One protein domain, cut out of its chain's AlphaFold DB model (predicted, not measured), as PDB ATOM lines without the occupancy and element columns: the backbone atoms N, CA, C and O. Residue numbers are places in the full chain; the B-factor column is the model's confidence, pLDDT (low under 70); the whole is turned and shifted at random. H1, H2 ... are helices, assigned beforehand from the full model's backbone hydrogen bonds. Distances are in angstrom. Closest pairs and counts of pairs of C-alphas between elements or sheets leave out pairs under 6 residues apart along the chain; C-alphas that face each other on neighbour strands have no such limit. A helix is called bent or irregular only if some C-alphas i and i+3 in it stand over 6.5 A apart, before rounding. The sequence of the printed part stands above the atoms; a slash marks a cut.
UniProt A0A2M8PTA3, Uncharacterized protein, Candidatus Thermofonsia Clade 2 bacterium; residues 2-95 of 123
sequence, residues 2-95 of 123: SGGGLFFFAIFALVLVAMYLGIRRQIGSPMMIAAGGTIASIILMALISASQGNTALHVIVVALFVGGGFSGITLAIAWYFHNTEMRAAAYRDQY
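Overview. This is residues 2 to 95 of the 123 residues of an uncharacterized protein of Candidatus Thermofonsia Clade 2 bacterium (UniProt A0A2M8PTA3). Three helices make an up-and-down bundle, two helical hairpins in a row along the chain, and the last helix is so long that its end, residues 83 to 95, sticks out past the other two as a free arm. H1 and H2 are side by side, nearly parallel in line; H3 folds back along H2, with H2 between H1 and the beginning of H3. The printed part has 94 residues with three named helices, H1, H2 and H3 in that order, and no named strand; the class is all helix. The whole is loose, with a radius of gyration of the C-alphas of 16.5 A, and spans 61 by 22 by 16 A, the free arm of H3 adding to the length.

Arrangement. H1, residues 3 to 24, is followed by a tight link of 5 residues and then by H2, residues 30 to 51. H1 and H2 form a helical hairpin and touch, their closest C-alphas being those of Ile 23 and Pro 30, 5.5 A apart. Their lines stand at a shallow tilt of 5 degrees, and they run opposite ways. A tight link of 4 residues joins H2 to H3, residues 56 to 95, and these two form a second helical hairpin. H2 and H3 touch with 35 pairs of C-alphas within 8 A, the closest being those of Ile 42 and Gly 67, 4.6 A apart; they run opposite ways at a shallow tilt of 17 degrees. H1 and H3 only just touch, with 3 pairs of C-alphas within 8 A, and run the same way at a shallow tilt of 17 degrees. H1 touches H3 with residues 16 to 23 alone, and H3 touches H1 with residues 71 to 78 alone; the closest C-alphas of the two are those of Ile 23 and Ala 78, 7.3 A apart. Residues 83 to 95 of H3 stand free. In H1, H2 and H3 every O i to N i+4 pair is within hydrogen-bond range.

Along the chain. H1 begins at C-alpha 3, at (170.842, 235.120, 229.004), and measures 31.9 A from first to last C-alpha over its 22 residues. H2, also of 22 residues, begins at C-alpha 30, at (160.809, 209.466, 210.224), and measures 31.2 A. H3, the longest helix with 40 residues, measures 57.0 A and ends at C-alpha 95, at (154.341, 182.683, 211.766). No helix is bent or irregular.

Size, cuts and confidence. The two C-alphas farthest apart are those of Gly 53 and Tyr 95, at 60.7 A. Without residues 83 to 95 the body has 81 residues and spans 40 by 23 by 15 A, with a radius of gyration of 13.2 A. The printed part has no cut, and both links are tight. The mean pLDDT of the printed part is 81.2; residues 2 and 95 are under 70.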
ATOM      1  N   SER A   2     175.596 234.353 229.324       67.00
ATOM      2  CA  SER A   2     174.685 235.411 228.872       67.00
ATOM      3  C   SER A   2     173.275 234.834 228.692       67.00
ATOM      4  O   SER A   2     173.124 233.700 228.231       67.00
ATOM      5  N   GLY A   3     172.236 235.593 229.057       75.81
ATOM      6  CA  GLY A   3     170.842 235.120 229.004       75.81
ATOM      7  C   GLY A   3     170.403 234.616 227.621       75.81
ATOM      8  O   GLY A   3     169.601 233.691 227.531       75.81
ATOM      9  N   GLY A   4     170.995 235.145 226.544       76.94
ATOM     10  CA  GLY A   4     170.728 234.699 225.173       76.94
ATOM     11  C   GLY A   4     171.156 233.255 224.890       76.94
ATOM     12  O   GLY A   4     170.422 232.521 224.234       76.94
ATOM     13  N   GLY A   5     172.291 232.800 225.434       77.62
ATOM     14  CA  GLY A   5     172.759 231.424 225.217       77.62
ATOM     15  C   GLY A   5     171.815 230.380 225.821       77.62
ATOM     16  O   GLY A   5     171.549 229.349 225.209       77.62
ATOM     17  N   LEU A   6     171.254 230.687 226.994       81.31
ATOM     18  CA  LEU A   6     170.274 229.842 227.680       81.31
ATOM     19  C   LEU A   6     168.963 229.731 226.891       81.31
ATOM     20  O   LEU A   6     168.397 228.645 226.790       81.31
ATOM     21  N   PHE A   7     168.514 230.834 226.288       84.38
ATOM     22  CA  PHE A   7     167.306 230.863 225.465       84.38
ATOM     23  C   PHE A   7     167.420 229.957 224.232       84.38
ATOM     24  O   PHE A   7     166.567 229.100 224.003       84.38
ATOM     25  N   PHE A   8     168.506 230.079 223.467       80.06
ATOM     26  CA  PHE A   8     168.724 229.216 222.308       80.06
ATOM     27  C   PHE A   8     168.945 227.749 222.699       80.06
ATOM     28  O   PHE A   8     168.475 226.856 221.999       80.06
ATOM     29  N   PHE A   9     169.612 227.483 223.827       81.19
ATOM     30  CA  PHE A   9     169.745 226.123 224.345       81.19
ATOM     31  C   PHE A   9     168.380 225.505 224.686       81.19
ATOM     32  O   PHE A   9     168.126 224.349 224.349       81.19
ATOM     33  N   ALA A  10     167.472 226.276 225.291       88.06
ATOM     34  CA  ALA A  10     166.113 225.819 225.571       88.06
ATOM     35  C   ALA A  10     165.342 225.486 224.280       88.06
ATOM     36  O   ALA A  10     164.675 224.454 224.211       88.06
ATOM     37  N   ILE A  11     165.482 226.306 223.232       88.31
ATOM     38  CA  ILE A  11     164.891 226.014 221.917       88.31
ATOM     39  C   ILE A  11     165.507 224.747 221.313       88.31
ATOM     40  O   ILE A  11     164.778 223.910 220.789       88.31
ATOM     41  N   PHE A  12     166.824 224.561 221.415       82.56
ATOM     42  CA  PHE A  12     167.494 223.351 220.935       82.56
ATOM     43  C   PHE A  12     166.957 222.095 221.637       82.56
ATOM     44  O   PHE A  12     166.619 221.111 220.979       82.56
ATOM     45  N   ALA A  13     166.787 222.151 222.961       86.62
ATOM     46  CA  ALA A  13     166.171 221.068 223.718       86.62
ATOM     47  C   ALA A  13     164.727 220.793 223.257       86.62
ATOM     48  O   ALA A  13     164.353 219.635 223.071       86.62
ATOM     49  N   LEU A  14     163.930 221.838 222.997       91.25
ATOM     50  CA  LEU A  14     162.580 221.688 222.442       91.25
ATOM     51  C   LEU A  14     162.584 221.055 221.048       91.25
ATOM     52  O   LEU A  14     161.714 220.233 220.770       91.25
ATOM     53  N   VAL A  15     163.555 221.379 220.189       86.56
ATOM     54  CA  VAL A  15     163.709 220.745 218.869       86.56
ATOM     55  C   VAL A  15     163.991 219.250 219.016       86.56
ATOM     56  O   VAL A  15     163.346 218.451 218.339       86.56
ATOM     57  N   LEU A  16     164.878 218.848 219.934       81.69
ATOM     58  CA  LEU A  16     165.141 217.428 220.205       81.69
ATOM     59  C   LEU A  16     163.888 216.703 220.714       81.69
ATOM     60  O   LEU A  16     163.570 215.609 220.243       81.69
ATOM     61  N   VAL A  17     163.145 217.326 221.634       87.00
ATOM     62  CA  VAL A  17     161.881 216.778 222.147       87.00
ATOM     63  C   VAL A  17     160.842 216.662 221.031       87.00
ATOM     64  O   VAL A  17     160.210 215.617 220.898       87.00
ATOM     65  N   ALA A  18     160.682 217.693 220.201       86.56
ATOM     66  CA  ALA A  18     159.755 217.684 219.074       86.56
ATOM     67  C   ALA A  18     160.125 216.607 218.045       86.56
ATOM     68  O   ALA A  18     159.241 215.911 217.552       86.56
ATOM     69  N   MET A  19     161.419 216.417 217.773       81.94
ATOM     70  CA  MET A  19     161.908 215.365 216.884       81.94
ATOM     71  C   MET A  19     161.591 213.974 217.447       81.94
ATOM     72  O   MET A  19     161.008 213.146 216.748       81.94
ATOM     73  N   TYR A  20     161.891 213.734 218.729       82.12
ATOM     74  CA  TYR A  20     161.565 212.476 219.405       82.12
ATOM     75  C   TYR A  20     160.056 212.195 219.408       82.12
ATOM     76  O   TYR A  20     159.623 211.103 219.040       82.12
ATOM     77  N   LEU A  21     159.244 213.188 219.781       86.38
ATOM     78  CA  LEU A  21     157.788 213.060 219.797       86.38
ATOM     79  C   LEU A  21     157.220 212.858 218.392       86.38
ATOM     80  O   LEU A  21     156.299 212.063 218.234       86.38
ATOM     81  N   GLY A  22     157.767 213.542 217.386       83.25
ATOM     82  CA  GLY A  22     157.352 213.415 215.993       83.25
ATOM     83  C   GLY A  22     157.579 212.007 215.450       83.25
ATOM     84  O   GLY A  22     156.672 211.434 214.848       83.25
ATOM     85  N   ILE A  23     158.751 211.426 215.731       80.44
ATOM     86  CA  ILE A  23     159.074 210.039 215.369       80.44
ATOM     87  C   ILE A  23     158.168 209.072 216.138       80.44
ATOM     88  O   ILE A  23     157.541 208.202 215.539       80.44
ATOM     89  N   ARG A  24     158.033 209.256 217.458       81.19
ATOM     90  CA  ARG A  24     157.245 208.361 218.316       81.19
ATOM     91  C   ARG A  24     155.750 208.373 217.998       81.19
ATOM     92  O   ARG A  24     155.102 207.339 218.101       81.19
ATOM     93  N   ARG A  25     155.186 209.530 217.648       85.56
ATOM     94  CA  ARG A  25     153.769 209.663 217.274       85.56
ATOM     95  C   ARG A  25     153.512 209.405 215.787       85.56
ATOM     96  O   ARG A  25     152.369 209.549 215.371       85.56
ATOM     97  N   GLN A  26     154.541 209.055 215.007       80.50
ATOM     98  CA  GLN A  26     154.444 208.807 213.563       80.50
ATOM     99  C   GLN A  26     153.726 209.945 212.803       80.50
ATOM    100  O   GLN A  26     152.994 209.703 211.850       80.50
ATOM    101  N   ILE A  27     153.927 211.206 213.223       82.69
ATOM    102  CA  ILE A  27     153.214 212.381 212.664       82.69
ATOM    103  C   ILE A  27     153.640 212.667 211.211       82.69
ATOM    104  O   ILE A  27     152.960 213.369 210.468       82.69
ATOM    105  N   GLY A  28     154.768 212.109 210.782       81.25
ATOM    106  CA  GLY A  28     155.287 212.220 209.429       81.25
ATOM    107  C   GLY A  28     156.338 211.153 209.171       81.25
ATOM    108  O   GLY A  28     156.619 210.319 210.038       81.25
ATOM    109  N   SER A  29     156.939 211.178 207.980       81.12
ATOM    110  CA  SER A  29     157.997 210.219 207.676       81.12
ATOM    111  C   SER A  29     159.174 210.431 208.646       81.12
ATOM    112  O   SER A  29     159.620 211.572 208.832       81.12
ATOM    113  N   PRO A  30     159.703 209.359 209.270       76.94
ATOM    114  CA  PRO A  30     160.809 209.466 210.224       76.94
ATOM    115  C   PRO A  30     162.006 210.194 209.613       76.94
ATOM    116  O   PRO A  30     162.677 210.977 210.278       76.94
ATOM    117  N   MET A  31     162.219 209.982 208.312       76.44
ATOM    118  CA  MET A  31     163.298 210.592 207.554       76.44
ATOM    119  C   MET A  31     163.130 212.109 207.403       76.44
ATOM    120  O   MET A  31     164.104 212.836 207.571       76.44
ATOM    121  N   MET A  32     161.913 212.609 207.154       79.12
ATOM    122  CA  MET A  32     161.664 214.055 207.083       79.12
ATOM    123  C   MET A  32     161.789 214.723 208.449       79.12
ATOM    124  O   MET A  32     162.387 215.795 208.547       79.12
ATOM    125  N   ILE A  33     161.263 214.091 209.502       83.69
ATOM    126  CA  ILE A  33     161.346 214.623 210.870       83.69
ATOM    127  C   ILE A  33     162.806 214.680 211.326       83.69
ATOM    128  O   ILE A  33     163.244 215.691 211.874       83.69
ATOM    129  N   ALA A  34     163.580 213.636 211.034       78.69
ATOM    130  CA  ALA A  34     164.999 213.599 211.338       78.69
ATOM    131  C   ALA A  34     165.805 214.617 210.527       78.69
ATOM    132  O   ALA A  34     166.610 215.349 211.099       78.69
ATOM    133  N   ALA A  35     165.584 214.706 209.212       81.94
ATOM    134  CA  ALA A  35     166.278 215.678 208.370       81.94
ATOM    135  C   ALA A  35     165.977 217.116 208.825       81.94
ATOM    136  O   ALA A  35     166.901 217.902 209.040       81.94
ATOM    137  N   GLY A  36     164.700 217.430 209.061       85.62
ATOM    138  CA  GLY A  36     164.267 218.735 209.556       85.62
ATOM    139  C   GLY A  36     164.852 219.070 210.928       85.62
ATOM    140  O   GLY A  36     165.416 220.150 211.105       85.62
ATOM    141  N   GLY A  37     164.792 218.132 211.880       83.38
ATOM    142  CA  GLY A  37     165.353 218.312 213.222       83.38
ATOM    143  C   GLY A  37     166.876 218.473 213.221       83.38
ATOM    144  O   GLY A  37     167.406 219.299 213.966       83.38
ATOM    145  N   THR A  38     167.575 217.767 212.329       82.25
ATOM    146  CA  THR A  38     169.031 217.893 212.157       82.25
ATOM    147  C   THR A  38     169.417 219.266 211.629       82.25
ATOM    148  O   THR A  38     170.280 219.929 212.202       82.25
ATOM    149  N   ILE A  39     168.751 219.725 210.568       86.12
ATOM    150  CA  ILE A  39     169.011 221.042 209.978       86.12
ATOM    151  C   ILE A  39     168.709 222.143 211.000       86.12
ATOM    152  O   ILE A  39     169.541 223.025 211.213       86.12
ATOM    153  N   ALA A  40     167.570 222.055 211.694       86.81
ATOM    154  CA  ALA A  40     167.209 223.002 212.747       86.81
ATOM    155  C   ALA A  40     168.257 223.037 213.873       86.81
ATOM    156  O   ALA A  40     168.658 224.115 214.306       86.81
ATOM    157  N   SER A  41     168.756 221.872 214.295       83.25
ATOM    158  CA  SER A  41     169.790 221.734 215.328       83.25
ATOM    159  C   SER A  41     171.118 222.386 214.938       83.25
ATOM    160  O   SER A  41     171.720 223.100 215.742       83.25
ATOM    161  N   ILE A  42     171.562 222.177 213.695       84.56
ATOM    162  CA  ILE A  42     172.787 222.783 213.158       84.56
ATOM    163  C   ILE A  42     172.641 224.308 213.102       84.56
ATOM    164  O   ILE A  42     173.528 225.025 213.565       84.56
ATOM    165  N   ILE A  43     171.511 224.810 212.591       86.75
ATOM    166  CA  ILE A  43     171.237 226.253 212.506       86.75
ATOM    167  C   ILE A  43     171.222 226.883 213.904       86.75
ATOM    168  O   ILE A  43     171.840 227.928 214.113       86.75
ATOM    169  N   LEU A  44     170.571 226.240 214.877       85.06
ATOM    170  CA  LEU A  44     170.522 226.738 216.250       85.06
ATOM    171  C   LEU A  44     171.902 226.791 216.904       85.06
ATOM    172  O   LEU A  44     172.238 227.807 217.511       85.06
ATOM    173  N   MET A  45     172.725 225.750 216.755       82.88
ATOM    174  CA  MET A  45     174.082 225.786 217.310       82.88
ATOM    175  C   MET A  45     174.983 226.801 216.607       82.88
ATOM    176  O   MET A  45     175.794 227.455 217.268       82.88
ATOM    177  N   ALA A  46     174.804 227.003 215.300       83.50
ATOM    178  CA  ALA A  46     175.498 228.062 214.581       83.50
ATOM    179  C   ALA A  46     175.119 229.450 215.129       83.50
ATOM    180  O   ALA A  46     176.001 230.257 215.419       83.50
ATOM    181  N   LEU A  47     173.826 229.706 215.355       84.38
ATOM    182  CA  LEU A  47     173.331 230.958 215.943       84.38
ATOM    183  C   LEU A  47     173.852 231.176 217.372       84.38
ATOM    184  O   LEU A  47     174.296 232.278 217.696       84.38
ATOM    185  N   ILE A  48     173.867 230.131 218.207       82.50
ATOM    186  CA  ILE A  48     174.423 230.191 219.568       82.50
ATOM    187  C   ILE A  48     175.888 230.598 219.524       82.50
ATOM    188  O   ILE A  48     176.281 231.549 220.201       82.50
ATOM    189  N   SER A  49     176.695 229.895 218.731       81.12
ATOM    190  CA  SER A  49     178.128 230.163 218.682       81.12
ATOM    191  C   SER A  49     178.422 231.537 218.072       81.12
ATOM    192  O   SER A  49     179.298 232.245 218.566       81.12
ATOM    193  N   ALA A  50     177.656 231.959 217.060       82.00
ATOM    194  CA  ALA A  50     177.775 233.292 216.474       82.00
ATOM    195  C   ALA A  50     177.444 234.396 217.493       82.00
ATOM    196  O   ALA A  50     178.149 235.401 217.565       82.00
ATOM    197  N   SER A  51     176.429 234.188 218.340       81.38
ATOM    198  CA  SER A  51     176.031 235.155 219.377       81.38
ATOM    199  C   SER A  51     177.093 235.376 220.463       81.38
ATOM    200  O   SER A  51     177.062 236.385 221.163       81.38
ATOM    201  N   GLN A  52     178.043 234.448 220.602       80.50
ATOM    202  CA  GLN A  52     179.137 234.529 221.572       80.50
ATOM    203  C   GLN A  52     180.369 235.270 221.031       80.50
ATOM    204  O   GLN A  52     181.367 235.374 221.738       80.50
ATOM    205  N   GLY A  53     180.321 235.779 219.794       81.56
ATOM    206  CA  GLY A  53     181.466 236.449 219.167       81.56
ATOM    207  C   GLY A  53     182.597 235.491 218.779       81.56
ATOM    208  O   GLY A  53     183.729 235.928 218.574       81.56
ATOM    209  N   ASN A  54     182.314 234.188 218.683       82.69
ATOM    210  CA  ASN A  54     183.289 233.201 218.236       82.69
ATOM    211  C   ASN A  54     183.638 233.397 216.753       82.69
ATOM    212  O   ASN A  54     182.826 233.860 215.951       82.69
ATOM    213  N   THR A  55     184.845 232.984 216.368       88.94
ATOM    214  CA  THR A  55     185.282 233.010 214.967       88.94
ATOM    215  C   THR A  55     184.406 232.100 214.102       88.94
ATOM    216  O   THR A  55     183.941 231.052 214.553       88.94
ATOM    217  N   ALA A  56     184.202 232.465 212.832       84.25
ATOM    218  CA  ALA A  56     183.331 231.720 211.912       84.25
ATOM    219  C   ALA A  56     183.703 230.227 211.798       84.25
ATOM    220  O   ALA A  56     182.829 229.366 211.726       84.25
ATOM    221  N   LEU A  57     185.001 229.911 211.861       86.81
ATOM    222  CA  LEU A  57     185.502 228.535 211.850       86.81
ATOM    223  C   LEU A  57     185.032 227.760 213.094       86.81
ATOM    224  O   LEU A  57     184.541 226.640 212.980       86.81
ATOM    225  N   HIS A  58     185.095 228.382 214.274       83.44
ATOM    226  CA  HIS A  58     184.630 227.781 215.523       83.44
ATOM    227  C   HIS A  58     183.106 227.572 215.519       83.44
ATOM    228  O   HIS A  58     182.628 226.523 215.942       83.44
ATOM    229  N   VAL A  59     182.348 228.522 214.959       86.19
ATOM    230  CA  VAL A  59     180.888 228.420 214.786       86.19
ATOM    231  C   VAL A  59     180.500 227.203 213.950       86.19
ATOM    232  O   VAL A  59     179.641 226.429 214.368       86.19
ATOM    233  N   ILE A  60     181.147 227.010 212.798       84.62
ATOM    234  CA  ILE A  60     180.856 225.885 211.898       84.62
ATOM    235  C   ILE A  60     181.199 224.554 212.571       84.62
ATOM    236  O   ILE A  60     180.395 223.624 212.529       84.62
ATOM    237  N   VAL A  61     182.361 224.473 213.224       87.62
ATOM    238  CA  VAL A  61     182.810 223.248 213.899       87.62
ATOM    239  C   VAL A  61     181.852 222.867 215.026       87.62
ATOM    240  O   VAL A  61     181.390 221.732 215.064       87.62
ATOM    241  N   VAL A  62     181.486 223.807 215.902       83.94
ATOM    242  CA  VAL A  62     180.551 223.531 217.005       83.94
ATOM    243  C   VAL A  62     179.170 223.153 216.470       83.94
ATOM    244  O   VAL A  62     178.575 222.188 216.949       83.94
ATOM    245  N   ALA A  63     178.673 223.846 215.444       82.06
ATOM    246  CA  ALA A  63     177.379 223.543 214.840       82.06
ATOM    247  C   ALA A  63     177.318 222.133 214.236       82.06
ATOM    248  O   ALA A  63     176.349 221.407 214.466       82.06
ATOM    249  N   LEU A  64     178.359 221.721 213.511       82.75
ATOM    250  CA  LEU A  64     178.429 220.393 212.900       82.75
ATOM    251  C   LEU A  64     178.669 219.288 213.926       82.75
ATOM    252  O   LEU A  64     177.969 218.279 213.897       82.75
ATOM    253  N   PHE A  65     179.620 219.461 214.843       87.56
ATOM    254  CA  PHE A  65     179.943 218.413 215.810       87.56
ATOM    255  C   PHE A  65     178.866 218.260 216.877       87.56
ATOM    256  O   PHE A  65     178.446 217.141 217.160       87.56
ATOM    257  N   VAL A  66     178.388 219.363 217.455       83.25
ATOM    258  CA  VAL A  66     177.387 219.299 218.525       83.25
ATOM    259  C   VAL A  66     175.995 219.116 217.932       83.25
ATOM    260  O   VAL A  66     175.296 218.181 218.310       83.25
ATOM    261  N   GLY A  67     175.605 219.957 216.969       78.50
ATOM    262  CA  GLY A  67     174.286 219.875 216.334       78.50
ATOM    263  C   GLY A  67     174.136 218.624 215.467       78.50
ATOM    264  O   GLY A  67     173.169 217.876 215.614       78.50
ATOM    265  N   GLY A  68     175.119 218.356 214.606       81.06
ATOM    266  CA  GLY A  68     175.133 217.153 213.772       81.06
ATOM    267  C   GLY A  68     175.365 215.874 214.578       81.06
ATOM    268  O   GLY A  68     174.686 214.883 214.327       81.06
ATOM    269  N   GLY A  69     176.243 215.891 215.586       86.38
ATOM    270  CA  GLY A  69     176.504 214.724 216.437       86.38
ATOM    271  C   GLY A  69     175.280 214.285 217.239       86.38
ATOM    272  O   GLY A  69     174.875 213.125 217.150       86.38
ATOM    273  N   PHE A  70     174.631 215.205 217.962       79.19
ATOM    274  CA  PHE A  70     173.421 214.874 218.727       79.19
ATOM    275  C   PHE A  70     172.270 214.427 217.829       79.19
ATOM    276  O   PHE A  70     171.579 213.453 218.144       79.19
ATOM    277  N   SER A  71     172.072 215.103 216.698       75.50
ATOM    278  CA  SER A  71     171.011 214.718 215.775       75.50
ATOM    279  C   SER A  71     171.293 213.376 215.100       75.50
ATOM    280  O   SER A  71     170.398 212.542 214.990       75.50
ATOM    281  N   GLY A  72     172.549 213.119 214.725       81.12
ATOM    282  CA  GLY A  72     172.984 211.852 214.145       81.12
ATOM    283  C   GLY A  72     172.781 210.674 215.095       81.12
ATOM    284  O   GLY A  72     172.229 209.656 214.686       81.12
ATOM    285  N   ILE A  73     173.142 210.826 216.377       85.31
ATOM    286  CA  ILE A  73     172.893 209.795 217.400       85.31
ATOM    287  C   ILE A  73     171.389 209.560 217.565       85.31
ATOM    288  O   ILE A  73     170.938 208.415 217.575       85.31
ATOM    289  N   THR A  74     170.598 210.630 217.653       77.81
ATOM    290  CA  THR A  74     169.144 210.505 217.826       77.81
ATOM    291  C   THR A  74     168.496 209.818 216.622       77.81
ATOM    292  O   THR A  74     167.646 208.946 216.793       77.81
ATOM    293  N   LEU A  75     168.938 210.153 215.407       76.75
ATOM    294  CA  LEU A  75     168.506 209.498 214.177       76.75
ATOM    295  C   LEU A  75     168.916 208.022 214.142       76.75
ATOM    296  O   LEU A  75     168.099 207.181 213.780       76.75
ATOM    297  N   ALA A  76     170.139 207.691 214.557       83.56
ATOM    298  CA  ALA A  76     170.602 206.308 214.626       83.56
ATOM    299  C   ALA A  76     169.746 205.470 215.588       83.56
ATOM    300  O   ALA A  76     169.327 204.368 215.237       83.56
ATOM    301  N   ILE A  77     169.422 206.014 216.767       78.88
ATOM    302  CA  ILE A  77     168.547 205.356 217.748       78.88
ATOM    303  C   ILE A  77     167.132 205.186 217.179       78.88
ATOM    304  O   ILE A  77     166.567 204.096 217.241       78.88
ATOM    305  N   ALA A  78     166.563 206.241 216.592       76.38
ATOM    306  CA  ALA A  78     165.238 206.184 215.984       76.38
ATOM    307  C   ALA A  78     165.163 205.148 214.853       76.38
ATOM    308  O   ALA A  78     164.210 204.370 214.780       76.38
ATOM    309  N   TRP A  79     166.180 205.109 213.990       75.56
ATOM    310  CA  TRP A  79     166.241 204.161 212.886       75.56
ATOM    311  C   TRP A  79     166.427 202.723 213.376       75.56
ATOM    312  O   TRP A  79     165.798 201.809 212.843       75.56
ATOM    313  N   TYR A  80     167.226 202.522 214.426       80.94
ATOM    314  CA  TYR A  80     167.375 201.223 215.072       80.94
ATOM    315  C   TYR A  80     166.020 200.669 215.532       80.94
ATOM    316  O   TYR A  80     165.656 199.561 215.133       80.94
ATOM    317  N   PHE A  81     165.238 201.461 216.276       79.06
ATOM    318  CA  PHE A  81     163.915 201.036 216.746       79.06
ATOM    319  C   PHE A  81     162.941 200.767 215.596       79.06
ATOM    320  O   PHE A  81     162.279 199.728 215.568       79.06
ATOM    321  N   HIS A  82     162.920 201.649 214.597       74.50
ATOM    322  CA  HIS A  82     162.064 201.481 213.427       74.50
ATOM    323  C   HIS A  82     162.361 200.175 212.667       74.50
ATOM    324  O   HIS A  82     161.445 199.430 212.317       74.50
ATOM    325  N   ASN A  83     163.642 199.835 212.479       76.06
ATOM    326  CA  ASN A  83     164.041 198.579 211.840       76.06
ATOM    327  C   ASN A  83     163.722 197.349 212.701       76.06
ATOM    328  O   ASN A  83     163.368 196.301 212.154       76.06
ATOM    329  N   THR A  84     163.848 197.438 214.029       77.19
ATOM    330  CA  THR A  84     163.469 196.323 214.911       77.19
ATOM    331  C   THR A  84     161.969 196.046 214.871       77.19
ATOM    332  O   THR A  84     161.580 194.880 214.816       77.19
ATOM    333  N   GLU A  85     161.131 197.083 214.805       72.00
ATOM    334  CA  GLU A  85     159.678 196.933 214.672       72.00
ATOM    335  C   GLU A  85     159.291 196.317 213.322       72.00
ATOM    336  O   GLU A  85     158.483 195.389 213.287       72.00
ATOM    337  N   MET A  86     159.921 196.746 212.219       72.31
ATOM    338  CA  MET A  86     159.693 196.131 210.902       72.31
ATOM    339  C   MET A  86     160.099 194.658 210.865       72.31
ATOM    340  O   MET A  86     159.386 193.832 210.297       72.31
ATOM    341  N   ARG A  87     161.230 194.306 211.488       74.19
ATOM    342  CA  ARG A  87     161.666 192.907 211.588       74.19
ATOM    343  C   ARG A  87     160.699 192.080 212.429       74.19
ATOM    344  O   ARG A  87     160.349 190.977 212.025       74.19
ATOM    345  N   ALA A  88     160.231 192.609 213.558       74.94
ATOM    346  CA  ALA A  88     159.244 191.935 214.398       74.94
ATOM    347  C   ALA A  88     157.898 191.733 213.674       74.94
ATOM    348  O   ALA A  88     157.292 190.669 213.801       74.94
ATOM    349  N   ALA A  89     157.459 192.715 212.881       75.81
ATOM    350  CA  ALA A  89     156.276 192.594 212.030       75.81
ATOM    351  C   ALA A  89     156.454 191.507 210.954       75.81
ATOM    352  O   ALA A  89     155.590 190.643 210.819       75.81
ATOM    353  N   ALA A  90     157.606 191.479 210.273       75.75
ATOM    354  CA  ALA A  90     157.914 190.458 209.272       75.75
ATOM    355  C   ALA A  90     157.910 189.034 209.862       75.75
ATOM    356  O   ALA A  90     157.351 188.118 209.258       75.75
ATOM    357  N   TYR A  91     158.459 188.847 211.069       76.44
ATOM    358  CA  TYR A  91     158.371 187.563 211.772       76.44
ATOM    359  C   TYR A  91     156.925 187.197 212.134       76.44
ATOM    360  O   TYR A  91     156.531 186.049 211.939       76.44
ATOM    361  N   ARG A  92     156.107 188.143 212.622       72.12
ATOM    362  CA  ARG A  92     154.685 187.881 212.921       72.12
ATOM    363  C   ARG A  92     153.927 187.366 211.705       72.12
ATOM    364  O   ARG A  92     153.228 186.366 211.833       72.12
ATOM    365  N   ASP A  93     154.073 188.008 210.549       75.00
ATOM    366  CA  ASP A  93     153.362 187.586 209.340       75.00
ATOM    367  C   ASP A  93     153.839 186.217 208.834       75.00
ATOM    368  O   ASP A  93     153.027 185.417 208.370       75.00
ATOM    369  N   GLN A  94     155.126 185.897 209.008       76.00
ATOM    370  CA  GLN A  94     155.675 184.589 208.651       76.00
ATOM    371  C   GLN A  94     155.149 183.444 209.542       76.00
ATOM    372  O   GLN A  94     154.961 182.333 209.048       76.00
ATOM    373  N   TYR A  95     154.875 183.693 210.830       66.12
ATOM    374  CA  TYR A  95     154.341 182.683 211.766       66.12
ATOM    375  C   TYR A  95     152.808 182.692 211.908       66.12
ATOM    376  O   TYR A  95     152.234 181.737 212.437       66.12
TER     377      TYR A  95